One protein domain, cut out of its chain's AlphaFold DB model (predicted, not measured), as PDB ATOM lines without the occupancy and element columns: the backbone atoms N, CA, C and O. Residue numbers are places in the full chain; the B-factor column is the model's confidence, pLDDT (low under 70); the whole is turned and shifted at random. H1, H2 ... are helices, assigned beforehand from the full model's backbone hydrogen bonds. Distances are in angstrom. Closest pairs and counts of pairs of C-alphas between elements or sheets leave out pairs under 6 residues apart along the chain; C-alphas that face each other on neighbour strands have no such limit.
ATOM      1  N   TRP A 149     279.595 320.780 248.356       90.56
ATOM      2  CA  TRP A 149     278.558 320.776 247.327       90.56
ATOM      3  C   TRP A 149     278.583 322.058 246.497       90.56
ATOM      4  O   TRP A 149     278.910 323.133 247.006       90.56
ATOM      5  N   PRO A 150     278.161 321.987 245.224       92.88
ATOM      6  CA  PRO A 150     277.969 323.191 244.443       92.88
ATOM      7  C   PRO A 150     276.895 324.077 245.092       92.88
ATOM      8  O   PRO A 150     275.907 323.582 245.641       92.88
ATOM      9  N   ALA A 151     277.060 325.398 244.987       89.12
ATOM     10  CA  ALA A 151     276.190 326.375 245.652       89.12
ATOM     11  C   ALA A 151     274.692 326.189 245.332       89.12
ATOM     12  O   ALA A 151     273.833 326.402 246.189       89.12
ATOM     13  N   TRP A 152     274.360 325.741 244.116       89.81
ATOM     14  CA  TRP A 152     272.978 325.432 243.740       89.81
ATOM     15  C   TRP A 152     272.411 324.236 244.520       89.81
ATOM     16  O   TRP A 152     271.253 324.278 244.926       89.81
ATOM     17  N   GLY A 153     273.224 323.212 244.796       86.50
ATOM     18  CA  GLY A 153     272.813 322.017 245.535       86.50
ATOM     19  C   GLY A 153     272.516 322.324 247.001       86.50
ATOM     20  O   GLY A 153     271.487 321.902 247.527       86.50
ATOM     21  N   GLN A 154     273.359 323.143 247.638       88.06
ATOM     22  CA  GLN A 154     273.127 323.620 249.007       88.06
ATOM     23  C   GLN A 154     271.824 324.423 249.104       88.06
ATOM     24  O   GLN A 154     271.011 324.200 250.002       88.06
ATOM     25  N   LYS A 155     271.578 325.309 248.128       86.56
ATOM     26  CA  LYS A 155     270.337 326.086 248.056       86.56
ATOM     27  C   LYS A 155     269.107 325.198 247.851       86.56
ATOM     28  O   LYS A 155     268.105 325.405 248.526       86.56
ATOM     29  N   MET A 156     269.167 324.201 246.967       88.12
ATOM     30  CA  MET A 156     268.051 323.268 246.752       88.12
ATOM     31  C   MET A 156     267.745 322.433 247.999       88.12
ATOM     32  O   MET A 156     266.575 322.224 248.325       88.12
ATOM     33  N   LEU A 157     268.772 321.989 248.731       89.25
ATOM     34  CA  LEU A 157     268.571 321.253 249.976       89.25
ATOM     35  C   LEU A 157     267.936 322.145 251.052       89.25
ATOM     36  O   LEU A 157     266.986 321.731 251.712       89.25
ATOM     37  N   TRP A 158     268.398 323.389 251.179       87.06
ATOM     38  CA  TRP A 158     267.800 324.367 252.085       87.06
ATOM     39  C   TRP A 158     266.336 324.657 251.735       87.06
ATOM     40  O   TRP A 158     265.458 324.531 252.589       87.06
ATOM     41  N   ASP A 159     266.057 324.992 250.473       87.44
ATOM     42  CA  ASP A 159     264.711 325.326 250.007       87.44
ATOM     43  C   ASP A 159     263.756 324.130 250.184       87.44
ATOM     44  O   ASP A 159     262.626 324.296 250.650       87.44
ATOM     45  N   SER A 160     264.209 322.906 249.893       88.31
ATOM     46  CA  SER A 160     263.405 321.694 250.107       88.31
ATOM     47  C   SER A 160     263.158 321.416 251.596       88.31
ATOM     48  O   SER A 160     262.018 321.145 251.976       88.31
ATOM     49  N   GLY A 161     264.166 321.583 252.457       89.31
ATOM     50  CA  GLY A 161     264.023 321.478 253.911       89.31
ATOM     51  C   GLY A 161     263.027 322.491 254.483       89.31
ATOM     52  O   GLY A 161     262.135 322.119 255.248       89.31
ATOM     53  N   VAL A 162     263.113 323.757 254.063       89.31
ATOM     54  CA  VAL A 162     262.161 324.813 254.448       89.31
ATOM     55  C   VAL A 162     260.749 324.474 253.971       89.31
ATOM     56  O   VAL A 162     259.800 324.617 254.741       89.31
ATOM     57  N   THR A 163     260.595 323.974 252.742       89.19
ATOM     58  CA  THR A 163     259.289 323.582 252.185       89.19
ATOM     59  C   THR A 163     258.650 322.454 252.992       89.19
ATOM     60  O   THR A 163     257.488 322.561 253.385       89.19
ATOM     61  N   VAL A 164     259.407 321.389 253.281       89.56
ATOM     62  CA  VAL A 164     258.925 320.248 254.075       89.56
ATOM     63  C   VAL A 164     258.585 320.692 255.494       89.56
ATOM     64  O   VAL A 164     257.521 320.346 256.000       89.56
ATOM     65  N   CYS A 165     259.434 321.505 256.126       88.81
ATOM     66  CA  CYS A 165     259.181 322.031 257.466       88.81
ATOM     67  C   CYS A 165     257.906 322.887 257.509       88.81
ATOM     68  O   CYS A 165     257.053 322.674 258.372       88.81
ATOM     69  N   LEU A 166     257.724 323.798 256.545       88.25
ATOM     70  CA  LEU A 166     256.510 324.604 256.420       88.25
ATOM     71  C   LEU A 166     255.275 323.725 256.190       88.25
ATOM     72  O   LEU A 166     254.277 323.904 256.886       88.25
ATOM     73  N   GLY A 167     255.354 322.746 255.287       87.75
ATOM     74  CA  GLY A 167     254.270 321.799 255.022       87.75
ATOM     75  C   GLY A 167     253.865 321.010 256.267       87.75
ATOM     76  O   GLY A 167     252.697 321.015 256.653       87.75
ATOM     77  N   VAL A 168     254.835 320.408 256.961       86.56
ATOM     78  CA  VAL A 168     254.597 319.676 258.215       86.56
ATOM     79  C   VAL A 168     254.026 320.603 259.287       86.56
ATOM     80  O   VAL A 168     253.047 320.245 259.940       86.56
ATOM     81  N   SER A 169     254.571 321.812 259.450       85.50
ATOM     82  CA  SER A 169     254.062 322.782 260.426       85.50
ATOM     83  C   SER A 169     252.614 323.195 260.137       85.50
ATOM     84  O   SER A 169     251.812 323.276 261.065       85.50
ATOM     85  N   ALA A 170     252.242 323.367 258.864       85.81
ATOM     86  CA  ALA A 170     250.880 323.682 258.451       85.81
ATOM     87  C   ALA A 170     249.922 322.514 258.731       85.81
ATOM     88  O   ALA A 170     248.838 322.727 259.273       85.81
ATOM     89  N   CYS A 171     250.335 321.274 258.448       84.88
ATOM     90  CA  CYS A 171     249.567 320.078 258.799       84.88
ATOM     91  C   CYS A 171     249.368 319.944 260.319       84.88
ATOM     92  O   CYS A 171     248.268 319.623 260.772       84.88
ATOM     93  N   LEU A 172     250.404 320.219 261.120       84.31
ATOM     94  CA  LEU A 172     250.319 320.200 262.584       84.31
ATOM     95  C   LEU A 172     249.431 321.325 263.127       84.31
ATOM     96  O   LEU A 172     248.632 321.081 264.030       84.31
ATOM     97  N   ALA A 173     249.521 322.529 262.560       85.12
ATOM     98  CA  ALA A 173     248.660 323.652 262.920       85.12
ATOM     99  C   ALA A 173     247.191 323.347 262.601       85.12
ATOM    100  O   ALA A 173     246.331 323.518 263.460       85.12
ATOM    101  N   LEU A 174     246.901 322.810 261.410       85.81
ATOM    102  CA  LEU A 174     245.556 322.372 261.040       85.81
ATOM    103  C   LEU A 174     245.039 321.299 262.005       85.81
ATOM    104  O   LEU A 174     243.917 321.399 262.498       85.81
ATOM    105  N   ARG A 175     245.872 320.303 262.334       82.44
ATOM    106  CA  ARG A 175     245.541 319.274 263.328       82.44
ATOM    107  C   ARG A 175     245.192 319.895 264.678       82.44
ATOM    108  O   ARG A 175     244.221 319.469 265.300       82.44
ATOM    109  N   PHE A 176     245.973 320.869 265.133       84.06
ATOM    110  CA  PHE A 176     245.731 321.554 266.395       84.06
ATOM    111  C   PHE A 176     244.417 322.340 266.370       84.06
ATOM    112  O   PHE A 176     243.631 322.226 267.306       84.06
ATOM    113  N   VAL A 177     244.136 323.065 265.284       85.25
ATOM    114  CA  VAL A 177     242.885 323.818 265.112       85.25
ATOM    115  C   VAL A 177     241.677 322.884 265.127       85.25
ATOM    116  O   VAL A 177     240.739 323.137 265.875       85.25
ATOM    117  N   VAL A 178     241.703 321.781 264.372       83.88
ATOM    118  CA  VAL A 178     240.588 320.815 264.354       83.88
ATOM    119  C   VAL A 178     240.409 320.137 265.713       83.88
ATOM    120  O   VAL A 178     239.287 319.953 266.179       83.88
ATOM    121  N   TRP A 179     241.503 319.786 266.388       82.94
ATOM    122  CA  TRP A 179     241.427 319.256 267.747       82.94
ATOM    123  C   TRP A 179     240.797 320.267 268.714       82.94
ATOM    124  O   TRP A 179     239.926 319.900 269.502       82.94
ATOM    125  N   LEU A 180     241.198 321.538 268.630       83.81
ATOM    126  CA  LEU A 180     240.715 322.607 269.497       83.81
ATOM    127  C   LEU A 180     239.223 322.880 269.279       83.81
ATOM    128  O   LEU A 180     238.479 322.977 270.253       83.81
ATOM    129  N   THR A 181     238.761 322.953 268.027       82.38
ATOM    130  CA  THR A 181     237.340 323.185 267.715       82.38
ATOM    131  C   THR A 181     236.460 322.040 268.206       82.38
ATOM    132  O   THR A 181     235.437 322.286 268.846       82.38
ATOM    133  N   VAL A 182     236.878 320.787 267.994       81.56
ATOM    134  CA  VAL A 182     236.144 319.611 268.488       81.56
ATOM    135  C   VAL A 182     236.167 319.533 270.017       81.56
ATOM    136  O   VAL A 182     235.149 319.213 270.637       81.56
ATOM    137  N   TRP A 183     237.293 319.867 270.652       83.31
ATOM    138  CA  TRP A 183     237.393 319.894 272.109       83.31
ATOM    139  C   TRP A 183     236.477 320.958 272.730       83.31
ATOM    140  O   TRP A 183     235.801 320.675 273.719       83.31
ATOM    141  N   ILE A 184     236.384 322.148 272.128       81.62
ATOM    142  CA  ILE A 184     235.449 323.195 272.563       81.62
ATOM    143  C   ILE A 184     233.995 322.722 272.386       81.62
ATOM    144  O   ILE A 184     233.214 322.806 273.337       81.62
ATOM    145  N   ALA A 185     233.646 322.179 271.213       79.38
ATOM    146  CA  ALA A 185     232.273 321.802 270.867       79.38
ATOM    147  C   ALA A 185     231.748 320.597 271.666       79.38
ATOM    148  O   ALA A 185     230.651 320.636 272.220       79.38
ATOM    149  N   THR A 186     232.520 319.513 271.745       74.94
ATOM    150  CA  THR A 186     232.061 318.237 272.318       74.94
ATOM    151  C   THR A 186     232.675 317.967 273.687       74.94
ATOM    152  O   THR A 186     232.042 317.347 274.544       74.94
ATOM    153  N   GLY A 187     233.897 318.448 273.939       69.38
ATOM    154  CA  GLY A 187     234.641 318.123 275.158       69.38
ATOM    155  C   GLY A 187     235.332 316.779 275.177       69.38
ATOM    156  O   GLY A 187     235.964 316.428 276.170       69.38
ATOM    157  N   SER A 188     235.164 316.022 274.104       69.25
ATOM    158  CA  SER A 188     235.861 314.774 273.876       69.25
ATOM    159  C   SER A 188     237.180 315.073 273.180       69.25
ATOM    160  O   SER A 188     237.273 315.952 272.322       69.25
ATOM    161  N   HIS A 189     238.212 314.319 273.536       70.00
ATOM    162  CA  HIS A 189     239.462 314.343 272.792       70.00
ATOM    163  C   HIS A 189     239.262 313.553 271.501       70.00
ATOM    164  O   HIS A 189     239.133 312.330 271.541       70.00
ATOM    165  N   LEU A 190     239.218 314.251 270.368       67.94
ATOM    166  CA  LEU A 190     239.157 313.622 269.055       67.94
ATOM    167  C   LEU A 190     240.556 313.608 268.442       67.94
ATOM    168  O   LEU A 190     241.199 314.649 268.296       67.94
ATOM    169  N   ARG A 191     241.057 312.419 268.106       65.00
ATOM    170  CA  ARG A 191     242.321 312.262 267.375       65.00
ATOM    171  C   ARG A 191     241.996 312.080 265.894       65.00
ATOM    172  O   ARG A 191     241.500 311.031 265.523       65.00
ATOM    173  N   LEU A 192     242.278 313.103 265.081       58.31
ATOM    174  CA  LEU A 192     241.883 313.184 263.662       58.31
ATOM    175  C   LEU A 192     242.970 312.725 262.657       58.31
ATOM    176  O   LEU A 192     242.854 312.998 261.471       58.31
ATOM    177  N   VAL A 193     244.091 312.131 263.088       58.50
ATOM    178  CA  VAL A 193     245.203 311.804 262.157       58.50
ATOM    179  C   VAL A 193     245.740 310.405 262.450       58.50
ATOM    180  O   VAL A 193     245.933 310.105 263.634       58.50
ATOM    181  N   PRO A 194     246.020 309.586 261.414       55.16
ATOM    182  CA  PRO A 194     246.712 308.312 261.573       55.16
ATOM    183  C   PRO A 194     248.078 308.523 262.233       55.16
ATOM    184  O   PRO A 194     248.820 309.449 261.900       55.16
ATOM    185  N   GLN A 195     248.425 307.664 263.188       59.06
ATOM    186  CA  GLN A 195     249.763 307.652 263.768       59.06
ATOM    187  C   GLN A 195     250.746 307.178 262.695       59.06
ATOM    188  O   GLN A 195     250.830 305.987 262.463       59.06
ATOM    189  N   LEU A 196     251.523 308.034 262.031       54.09
ATOM    190  CA  LEU A 196     252.646 307.517 261.231       54.09
ATOM    191  C   LEU A 196     253.633 306.827 262.199       54.09
ATOM    192  O   LEU A 196     254.036 307.484 263.163       54.09
ATOM    193  N   PRO A 197     253.989 305.527 262.037       52.62
ATOM    194  CA  PRO A 197     253.830 304.631 260.873       52.62
ATOM    195  C   PRO A 197     252.704 303.565 260.968       52.62
ATOM    196  O   PRO A 197     252.618 302.684 260.116       52.62
ATOM    197  N   ARG A 198     251.855 303.582 262.000       52.19
ATOM    198  CA  ARG A 198     250.710 302.671 262.167       52.19
ATOM    199  C   ARG A 198     249.450 303.205 261.465       52.19
ATOM    200  O   ARG A 198     248.860 304.199 261.876       52.19
ATOM    201  N   LEU A 199     248.976 302.478 260.455       55.59
ATOM    202  CA  LEU A 199     247.691 302.709 259.776       55.59
ATOM    203  C   LEU A 199     246.501 302.360 260.698       55.59
ATOM    204  O   LEU A 199     245.807 301.370 260.498       55.59
ATOM    205  N   GLN A 200     246.307 303.137 261.760       61.12
ATOM    206  CA  GLN A 200     245.148 303.062 262.650       61.12
ATOM    207  C   GLN A 200     244.017 303.977 262.150       61.12
ATOM    208  O   GLN A 200     244.290 304.914 261.392       61.12
ATOM    209  N   PRO A 201     242.751 303.703 262.530       55.91
ATOM    210  CA  PRO A 201     241.593 304.438 262.032       55.91
ATOM    211  C   PRO A 201     241.704 305.949 262.274       55.91
ATOM    212  O   PRO A 201     242.200 306.410 263.299       55.91
ATOM    213  N   ILE A 202     241.199 306.716 261.304       58.72
ATOM    214  CA  ILE A 202     241.275 308.188 261.232       58.72
ATOM    215  C   ILE A 202     240.516 308.866 262.390       58.72
ATOM    216  O   ILE A 202     240.798 310.016 262.721       58.72
ATOM    217  N   PHE A 203     239.587 308.148 263.030       59.56
ATOM    218  CA  PHE A 203     238.721 308.662 264.084       59.56
ATOM    219  C   PHE A 203     238.713 307.726 265.294       59.56
ATOM    220  O   PHE A 203     238.073 306.678 265.280       59.56
ATOM    221  N   GLU A 204     239.372 308.140 266.374       62.84
ATOM    222  CA  GLU A 204     239.135 307.584 267.707       62.84
ATOM    223  C   GLU A 204     238.478 308.663 268.568       62.84
ATOM    224  O   GLU A 204     239.088 309.690 268.891       62.84
ATOM    225  N   VAL A 205     237.212 308.439 268.921       63.94
ATOM    226  CA  VAL A 205     236.474 309.283 269.860       63.94
ATOM    227  C   VAL A 205     236.587 308.643 271.235       63.94
ATOM    228  O   VAL A 205     235.993 307.598 271.488       63.94
ATOM    229  N   TYR A 206     237.336 309.268 272.144       62.97
ATOM    230  CA  TYR A 206     237.361 308.816 273.534       62.97
ATOM    231  C   TYR A 206     236.062 309.267 274.229       62.97
ATOM    232  O   TYR A 206     235.792 310.473 274.296       62.97
ATOM    233  N   PRO A 207     235.249 308.347 274.784       57.47
ATOM    234  CA  PRO A 207     233.924 308.666 275.325       57.47
ATOM    235  C   PRO A 207     233.952 309.387 276.686       57.47
ATOM    236  O   PRO A 207     232.901 309.620 277.284       57.47
ATOM    237  N   LYS A 208     235.127 309.769 277.205       57.19
ATOM    238  CA  LYS A 208     235.249 310.401 278.524       57.19
ATOM    239  C   LYS A 208     234.758 311.855 278.477       57.19
ATOM    240  O   LYS A 208     235.526 312.781 278.233       57.19
ATOM    241  N   LYS A 209     233.459 312.053 278.718       56.69
ATOM    242  CA  LYS A 209     232.834 313.372 278.910       56.69
ATOM    243  C   LYS A 209     233.256 313.959 280.262       56.69
ATOM    244  O   LYS A 209     232.548 313.812 281.254       56.69
ATOM    245  N   GLU A 210     234.389 314.657 280.315       60.50
ATOM    246  CA  GLU A 210     234.682 315.522 281.463       60.50
ATOM    247  C   GLU A 210     233.844 316.808 281.370       60.50
ATOM    248  O   GLU A 210     233.999 317.623 280.453       60.50
ATOM    249  N   LYS A 211     232.936 316.997 282.337       59.81
ATOM    250  CA  LYS A 211     232.060 318.175 282.471       59.81
ATOM    251  C   LYS A 211     232.830 319.402 282.994       59.81
ATOM    252  O   LYS A 211     232.459 319.996 283.997       59.81
ATOM    253  N   LYS A 212     233.922 319.796 282.336       73.25
ATOM    254  CA  LYS A 212     234.691 321.011 282.672       73.25
ATOM    255  C   LYS A 212     234.262 322.193 281.795       73.25
ATOM    256  O   LYS A 212     235.061 322.727 281.033       73.25
ATOM    257  N   TYR A 213     232.991 322.587 281.876       77.31
ATOM    258  CA  TYR A 213     232.440 323.682 281.060       77.31
ATOM    259  C   TYR A 213     233.118 325.031 281.342       77.31
ATOM    260  O   TYR A 213     233.404 325.769 280.406       77.31
ATOM    261  N   LEU A 214     233.481 325.300 282.603       80.38
ATOM    262  CA  LEU A 214     234.212 326.514 282.989       80.38
ATOM    263  C   LEU A 214     235.553 326.654 282.258       80.38
ATOM    264  O   LEU A 214     235.861 327.726 281.745       80.38
ATOM    265  N   ALA A 215     236.320 325.566 282.138       80.06
ATOM    266  CA  ALA A 215     237.596 325.585 281.423       80.06
ATOM    267  C   ALA A 215     237.414 325.880 279.925       80.06
ATOM    268  O   ALA A 215     238.227 326.580 279.331       80.06
ATOM    269  N   ARG A 216     236.327 325.394 279.309       80.56
ATOM    270  CA  ARG A 216     236.029 325.664 277.893       80.56
ATOM    271  C   ARG A 216     235.606 327.108 277.666       80.56
ATOM    272  O   ARG A 216     236.110 327.734 276.741       80.56
ATOM    273  N   CYS A 217     234.734 327.643 278.524       83.06
ATOM    274  CA  CYS A 217     234.328 329.045 278.459       83.06
ATOM    275  C   CYS A 217     235.523 329.979 278.670       83.06
ATOM    276  O   CYS A 217     235.657 330.953 277.940       83.06
ATOM    277  N   PHE A 218     236.423 329.650 279.602       86.00
ATOM    278  CA  PHE A 218     237.652 330.409 279.816       86.00
ATOM    279  C   PHE A 218     238.561 330.395 278.580       86.00
ATOM    280  O   PHE A 218     238.988 331.451 278.128       86.00
ATOM    281  N   VAL A 219     238.813 329.224 277.980       85.25
ATOM    282  CA  VAL A 219     239.640 329.126 276.762       85.25
ATOM    283  C   VAL A 219     239.003 329.874 275.589       85.25
ATOM    284  O   VAL A 219     239.697 330.597 274.880       85.25
ATOM    285  N   LEU A 220     237.687 329.754 275.399       86.19
ATOM    286  CA  LEU A 220     236.963 330.474 274.352       86.19
ATOM    287  C   LEU A 220     237.028 331.991 274.577       86.19
ATOM    288  O   LEU A 220     237.307 332.734 273.639       86.19
ATOM    289  N   PHE A 221     236.849 332.447 275.819       89.12
ATOM    290  CA  PHE A 221     236.993 333.853 276.190       89.12
ATOM    291  C   PHE A 221     238.407 334.371 275.912       89.12
ATOM    292  O   PHE A 221     238.549 335.418 275.290       89.12
ATOM    293  N   VAL A 222     239.453 333.627 276.290       89.12
ATOM    294  CA  VAL A 222     240.847 333.996 275.998       89.12
ATOM    295  C   VAL A 222     241.093 334.066 274.490       89.12
ATOM    296  O   VAL A 222     241.727 335.014 274.033       89.12
ATOM    297  N   LEU A 223     240.570 333.124 273.697       87.25
ATOM    298  CA  LEU A 223     240.699 333.150 272.233       87.25
ATOM    299  C   LEU A 223     240.005 334.367 271.612       87.25
ATOM    300  O   LEU A 223     240.594 335.025 270.756       87.25
ATOM    301  N   LEU A 224     238.791 334.696 272.059       87.38
ATOM    302  CA  LEU A 224     238.068 335.881 271.595       87.38
ATOM    303  C   LEU A 224     238.766 337.173 272.026       87.38
ATOM    304  O   LEU A 224     238.978 338.045 271.191       87.38
ATOM    305  N   ALA A 225     239.180 337.282 273.289       87.00
ATOM    306  CA  ALA A 225     239.904 338.439 273.806       87.00
ATOM    307  C   ALA A 225     241.232 338.646 273.065       87.00
ATOM    308  O   ALA A 225     241.566 339.767 272.697       87.00
ATOM    309  N   THR A 226     241.948 337.559 272.769       85.12
ATOM    310  CA  THR A 226     243.176 337.585 271.964       85.12
ATOM    311  C   THR A 226     242.881 338.021 270.527       85.12
ATOM    312  O   THR A 226     243.584 338.869 269.985       85.12
ATOM    313  N   GLY A 227     241.815 337.499 269.912       82.75
ATOM    314  CA  GLY A 227     241.379 337.904 268.574       82.75
ATOM    315  C   GLY A 227     241.007 339.386 268.491       82.75
ATOM    316  O   GLY A 227     241.436 340.075 267.569       82.75
ATOM    317  N   VAL A 228     240.276 339.897 269.484       87.12
ATOM    318  CA  VAL A 228     239.916 341.320 269.605       87.12
ATOM    319  C   VAL A 228     241.152 342.180 269.863       87.12
ATOM    320  O   VAL A 228     241.311 343.219 269.228       87.12
ATOM    321  N   TYR A 229     242.066 341.730 270.726       85.56
ATOM    322  CA  TYR A 229     243.334 342.412 270.982       85.56
ATOM    323  C   TYR A 229     244.163 342.556 269.702       85.56
ATOM    324  O   TYR A 229     244.624 343.653 269.404       85.56
ATOM    325  N   PHE A 230     244.290 341.496 268.899       79.75
ATOM    326  CA  PHE A 230     244.988 341.561 267.611       79.75
ATOM    327  C   PHE A 230     244.235 342.370 266.548       79.75
ATOM    328  O   PHE A 230     244.866 342.966 265.676       79.75
ATOM    329  N   ALA A 231     242.902 342.421 266.602       79.69
ATOM    330  CA  ALA A 231     242.116 343.288 265.729       79.69
ATOM    331  C   ALA A 231     242.317 344.777 266.065       79.69
ATOM    332  O   ALA A 231     242.370 345.601 265.155       79.69
ATOM    333  N   TYR A 232     242.456 345.109 267.352       82.62
ATOM    334  CA  TYR A 232     242.619 346.483 267.835       82.62
ATOM    335  C   TYR A 232     244.072 346.975 267.769       82.62
ATOM    336  O   TYR A 232     244.331 348.111 267.379       82.62
ATOM    337  N   TYR A 233     245.028 346.103 268.091       77.94
ATOM    338  CA  TYR A 233     246.464 346.326 267.947       77.94
ATOM    339  C   TYR A 233     247.003 345.420 266.839       77.94
ATOM    340  O   TYR A 233     247.622 344.388 267.129       77.94
ATOM    341  N   PRO A 234     246.778 345.765 265.556       65.81
ATOM    342  CA  PRO A 234     247.372 345.003 264.480       65.81
ATOM    343  C   PRO A 234     248.895 345.035 264.674       65.81
ATOM    344  O   PRO A 234     249.471 346.123 264.799       65.81
ATOM    345  N   PRO A 235     249.579 343.873 264.707       64.06
ATOM    346  CA  PRO A 235     251.037 343.859 264.733       64.06
ATOM    347  C   PRO A 235     251.529 344.687 263.551       64.06
ATOM    348  O   PRO A 235     250.840 344.711 262.534       64.06
ATOM    349  N   VAL A 236     252.681 345.358 263.671       56.75
ATOM    350  CA  VAL A 236     253.222 346.329 262.697       56.75
ATOM    351  C   VAL A 236     253.394 345.691 261.303       56.75
ATOM    352  O   VAL A 236     254.468 345.273 260.873       56.75
ATOM    353  N   CYS A 237     252.282 345.555 260.593       50.62
ATOM    354  CA  CYS A 237     252.098 344.777 259.381       50.62
ATOM    355  C   CYS A 237     251.647 345.763 258.324       50.62
ATOM    356  O   CYS A 237     250.462 345.970 258.086       50.62
ATOM    357  N   GLN A 238     252.625 346.424 257.714       51.00
ATOM    358  CA  GLN A 238     252.379 347.404 256.666       51.00
ATOM    359  C   GLN A 238     251.447 346.868 255.563       51.00
ATOM    360  O   GLN A 238     251.711 345.811 254.985       51.00
ATOM    361  N   LYS A 239     250.421 347.673 255.244       51.34
ATOM    362  CA  LYS A 239     249.585 347.780 254.023       51.34
ATOM    363  C   LYS A 239     248.954 346.525 253.381       51.34
ATOM    364  O   LYS A 239     248.066 346.706 252.561       51.34
ATOM    365  N   LYS A 240     249.344 345.283 253.703       53.72
ATOM    366  CA  LYS A 240     248.842 344.051 253.038       53.72
ATOM    367  C   LYS A 240     248.196 343.009 253.972       53.72
ATOM    368  O   LYS A 240     247.985 341.870 253.558       53.72
ATOM    369  N   GLY A 241     247.868 343.378 255.212       62.38
ATOM    370  CA  GLY A 241     247.159 342.504 256.162       62.38
ATOM    371  C   GLY A 241     247.915 341.220 256.554       62.38
ATOM    372  O   GLY A 241     249.108 341.067 256.277       62.38
ATOM    373  N   TYR A 242     247.209 340.282 257.197       60.28
ATOM    374  CA  TYR A 242     247.759 339.029 257.744       60.28
ATOM    375  C   TYR A 242     248.355 338.090 256.677       60.28
ATOM    376  O   TYR A 242     249.398 337.471 256.898       60.28
ATOM    377  N   LEU A 243     247.756 338.046 255.482       65.19
ATOM    378  CA  LEU A 243     248.259 337.259 254.347       65.19
ATOM    379  C   LEU A 243     249.630 337.761 253.860       65.19
ATOM    380  O   LEU A 243     250.506 336.967 253.510       65.19
ATOM    381  N   GLY A 244     249.858 339.078 253.906       66.44
ATOM    382  CA  GLY A 244     251.142 339.680 253.551       66.44
ATOM    383  C   GLY A 244     252.265 339.362 254.545       66.44
ATOM    384  O   GLY A 244     253.430 339.292 254.148       66.44
ATOM    385  N   LEU A 245     251.940 339.137 255.823       70.00
ATOM    386  CA  LEU A 245     252.912 338.710 256.833       70.00
ATOM    387  C   LEU A 245     253.346 337.261 256.598       70.00
ATOM    388  O   LEU A 245     254.548 336.996 256.590       70.00
ATOM    389  N   GLY A 246     252.401 336.358 256.323       71.69
ATOM    390  CA  GLY A 246     252.704 334.959 256.006       71.69
ATOM    391  C   GLY A 246     253.634 334.835 254.797       71.69
ATOM    392  O   GLY A 246     254.682 334.200 254.878       71.69
ATOM    393  N   GLN A 247     253.328 335.542 253.706       76.81
ATOM    394  CA  GLN A 247     254.176 335.547 252.507       76.81
ATOM    395  C   GLN A 247     255.585 336.100 252.770       76.81
ATOM    396  O   GLN A 247     256.564 335.576 252.237       76.81
ATOM    397  N   LYS A 248     255.718 337.142 253.602       77.06
ATOM    398  CA  LYS A 248     257.029 337.701 253.974       77.06
ATOM    399  C   LYS A 248     257.828 336.753 254.866       77.06
ATOM    400  O   LYS A 248     259.027 336.624 254.640       77.06
ATOM    401  N   LEU A 249     257.184 336.078 255.821       78.06
ATOM    402  CA  LEU A 249     257.828 335.068 256.664       78.06
ATOM    403  C   LEU A 249     258.327 333.895 255.827       78.06
ATOM    404  O   LEU A 249     259.493 333.535 255.930       78.06
ATOM    405  N   VAL A 250     257.488 333.371 254.933       82.00
ATOM    406  CA  VAL A 250     257.873 332.302 254.007       82.00
ATOM    407  C   VAL A 250     259.054 332.753 253.141       82.00
ATOM    408  O   VAL A 250     260.076 332.079 253.084       82.00
ATOM    409  N   LYS A 251     258.987 333.952 252.547       82.94
ATOM    410  CA  LYS A 251     260.080 334.502 251.729       82.94
ATOM    411  C   LYS A 251     261.380 334.705 252.517       82.94
ATOM    412  O   LYS A 251     262.459 334.566 251.952       82.94
ATOM    413  N   GLN A 252     261.299 335.052 253.799       80.12
ATOM    414  CA  GLN A 252     262.465 335.193 254.675       80.12
ATOM    415  C   GLN A 252     262.994 333.846 255.181       80.12
ATOM    416  O   GLN A 252     264.195 333.739 255.418       80.12
ATOM    417  N   ALA A 253     262.139 332.823 255.278       81.31
ATOM    418  CA  ALA A 253     262.531 331.445 255.573       81.31
ATOM    419  C   ALA A 253     263.441 330.892 254.476       81.31
ATOM    420  O   ALA A 253     264.553 330.453 254.757       81.31
ATOM    421  N   TYR A 254     263.030 331.051 253.215       83.62
ATOM    422  CA  TYR A 254     263.849 330.683 252.056       83.62
ATOM    423  C   TYR A 254     265.154 331.486 251.956       83.62
ATOM    424  O   TYR A 254     266.144 330.996 251.430       83.62
ATOM    425  N   LYS A 255     265.199 332.710 252.500       81.25
ATOM    426  CA  LYS A 255     266.433 333.514 252.565       81.25
ATOM    427  C   LYS A 255     267.359 333.155 253.734       81.25
ATOM    428  O   LYS A 255     268.467 333.674 253.780       81.25
ATOM    429  N   GLY A 256     266.911 332.353 254.703       74.62
ATOM    430  CA  GLY A 256     267.683 332.041 255.914       74.62
ATOM    431  C   GLY A 256     267.810 333.196 256.920       74.62
ATOM    432  O   GLY A 256     268.455 333.049 257.952       74.62
ATOM    433  N   THR A 257     267.163 334.341 256.682       76.50
ATOM    434  CA  THR A 257     267.264 335.547 257.529       76.50
ATOM    435  C   THR A 257     266.112 335.694 258.529       76.50
ATOM    436  O   THR A 257     265.910 336.775 259.077       76.50
ATOM    437  N   LEU A 258     265.325 334.639 258.774       65.31
ATOM    438  CA  LEU A 258     264.170 334.681 259.688       65.31
ATOM    439  C   LEU A 258     264.533 335.209 261.081       65.31
ATOM    440  O   LEU A 258     263.865 336.100 261.601       65.31
ATOM    441  N   LEU A 259     265.617 334.689 261.661       62.94
ATOM    442  CA  LEU A 259     266.024 335.018 263.028       62.94
ATOM    443  C   LEU A 259     266.576 336.439 263.169       62.94
ATOM    444  O   LEU A 259     266.559 337.000 264.262       62.94
ATOM    445  N   GLN A 260     267.040 337.054 262.080       65.50
ATOM    446  CA  GLN A 260     267.565 338.417 262.120       65.50
ATOM    447  C   GLN A 260     266.464 339.462 262.339       65.50
ATOM    448  O   GLN A 260     266.775 340.559 262.794       65.50
ATOM    449  N   ARG A 261     265.195 339.115 262.082       60.41
ATOM    450  CA  ARG A 261     264.052 340.030 262.184       60.41
ATOM    451  C   ARG A 261     263.554 340.252 263.614       60.41
ATOM    452  O   ARG A 261     262.957 341.292 263.873       60.41
ATOM    453  N   PHE A 262     263.761 339.290 264.510       66.50
ATOM    454  CA  PHE A 262     263.313 339.426 265.894       66.50
ATOM    455  C   PHE A 262     264.109 340.525 266.596       66.50
ATOM    456  O   PHE A 262     265.335 340.621 266.424       66.50
ATOM    457  N   SER A 263     263.411 341.366 267.359       67.56
ATOM    458  CA  SER A 263     264.051 342.420 268.143       67.56
ATOM    459  C   SER A 263     265.056 341.797 269.129       67.56
ATOM    460  O   SER A 263     264.917 340.626 269.495       67.56
ATOM    461  N   PRO A 264     266.095 342.529 269.572       66.31
ATOM    462  CA  PRO A 264     267.030 342.017 270.574       66.31
ATOM    463  C   PRO A 264     266.317 341.463 271.824       66.31
ATOM    464  O   PRO A 264     266.679 340.392 272.301       66.31
TER     465      PRO A 264
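Overview. This is residues 149 to 264 of the 281 residues of the protein "Translocation protein SEC62" of Aphanomyces euteiches (UniProt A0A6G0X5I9). One long helix, H1, makes one side of an open frame with an empty middle. H2 and H3 close the frame loosely, H3 meeting H1 at residues 158 to 162, while residues 195 to 200 stick out. The printed part has 116 residues with four named helices, H1, H2, H3, H4, and no named strand: all helix, loose, radius of gyration of the C-alphas 19.5 A, spans 58 by 44 by 25 A.

Along the chain. H1, residues 151 to 186, is 52.2 A long from C-alpha 151 at (276.190, 326.375, 245.652). H2 is residues 213 to 232, 28.3 A; H3 241 to 254, 20.9 A; H4 258 to 261, ending at (264.052, 340.030, 262.184).

Arrangement. H1 and H3 touch, with residues 158 to 162 and 253 to 254 alone; the closest C-alphas, Asp 159 and Tyr 254, are 5.8 A apart. They run opposite ways at a steep tilt of 39 degrees. H1 and H2 are close but not clearly touching, closest C-alphas Ile 184 and Arg 216, 5.9 A. H3 and H4 likewise, Gln 252 and Leu 258, 5.3 A. H2 and H3 are apart. In H1, H2 and H3 every O i to N i+4 pair is within hydrogen-bond range; H4 is too short for one.

Size, cuts and confidence. C-alphas 150 and 211 are farthest apart, 59.8 A. The printed part has no cut. The H1 to H2 link is long; pLDDT is under 70 in 42 residues, among them 190 to 211.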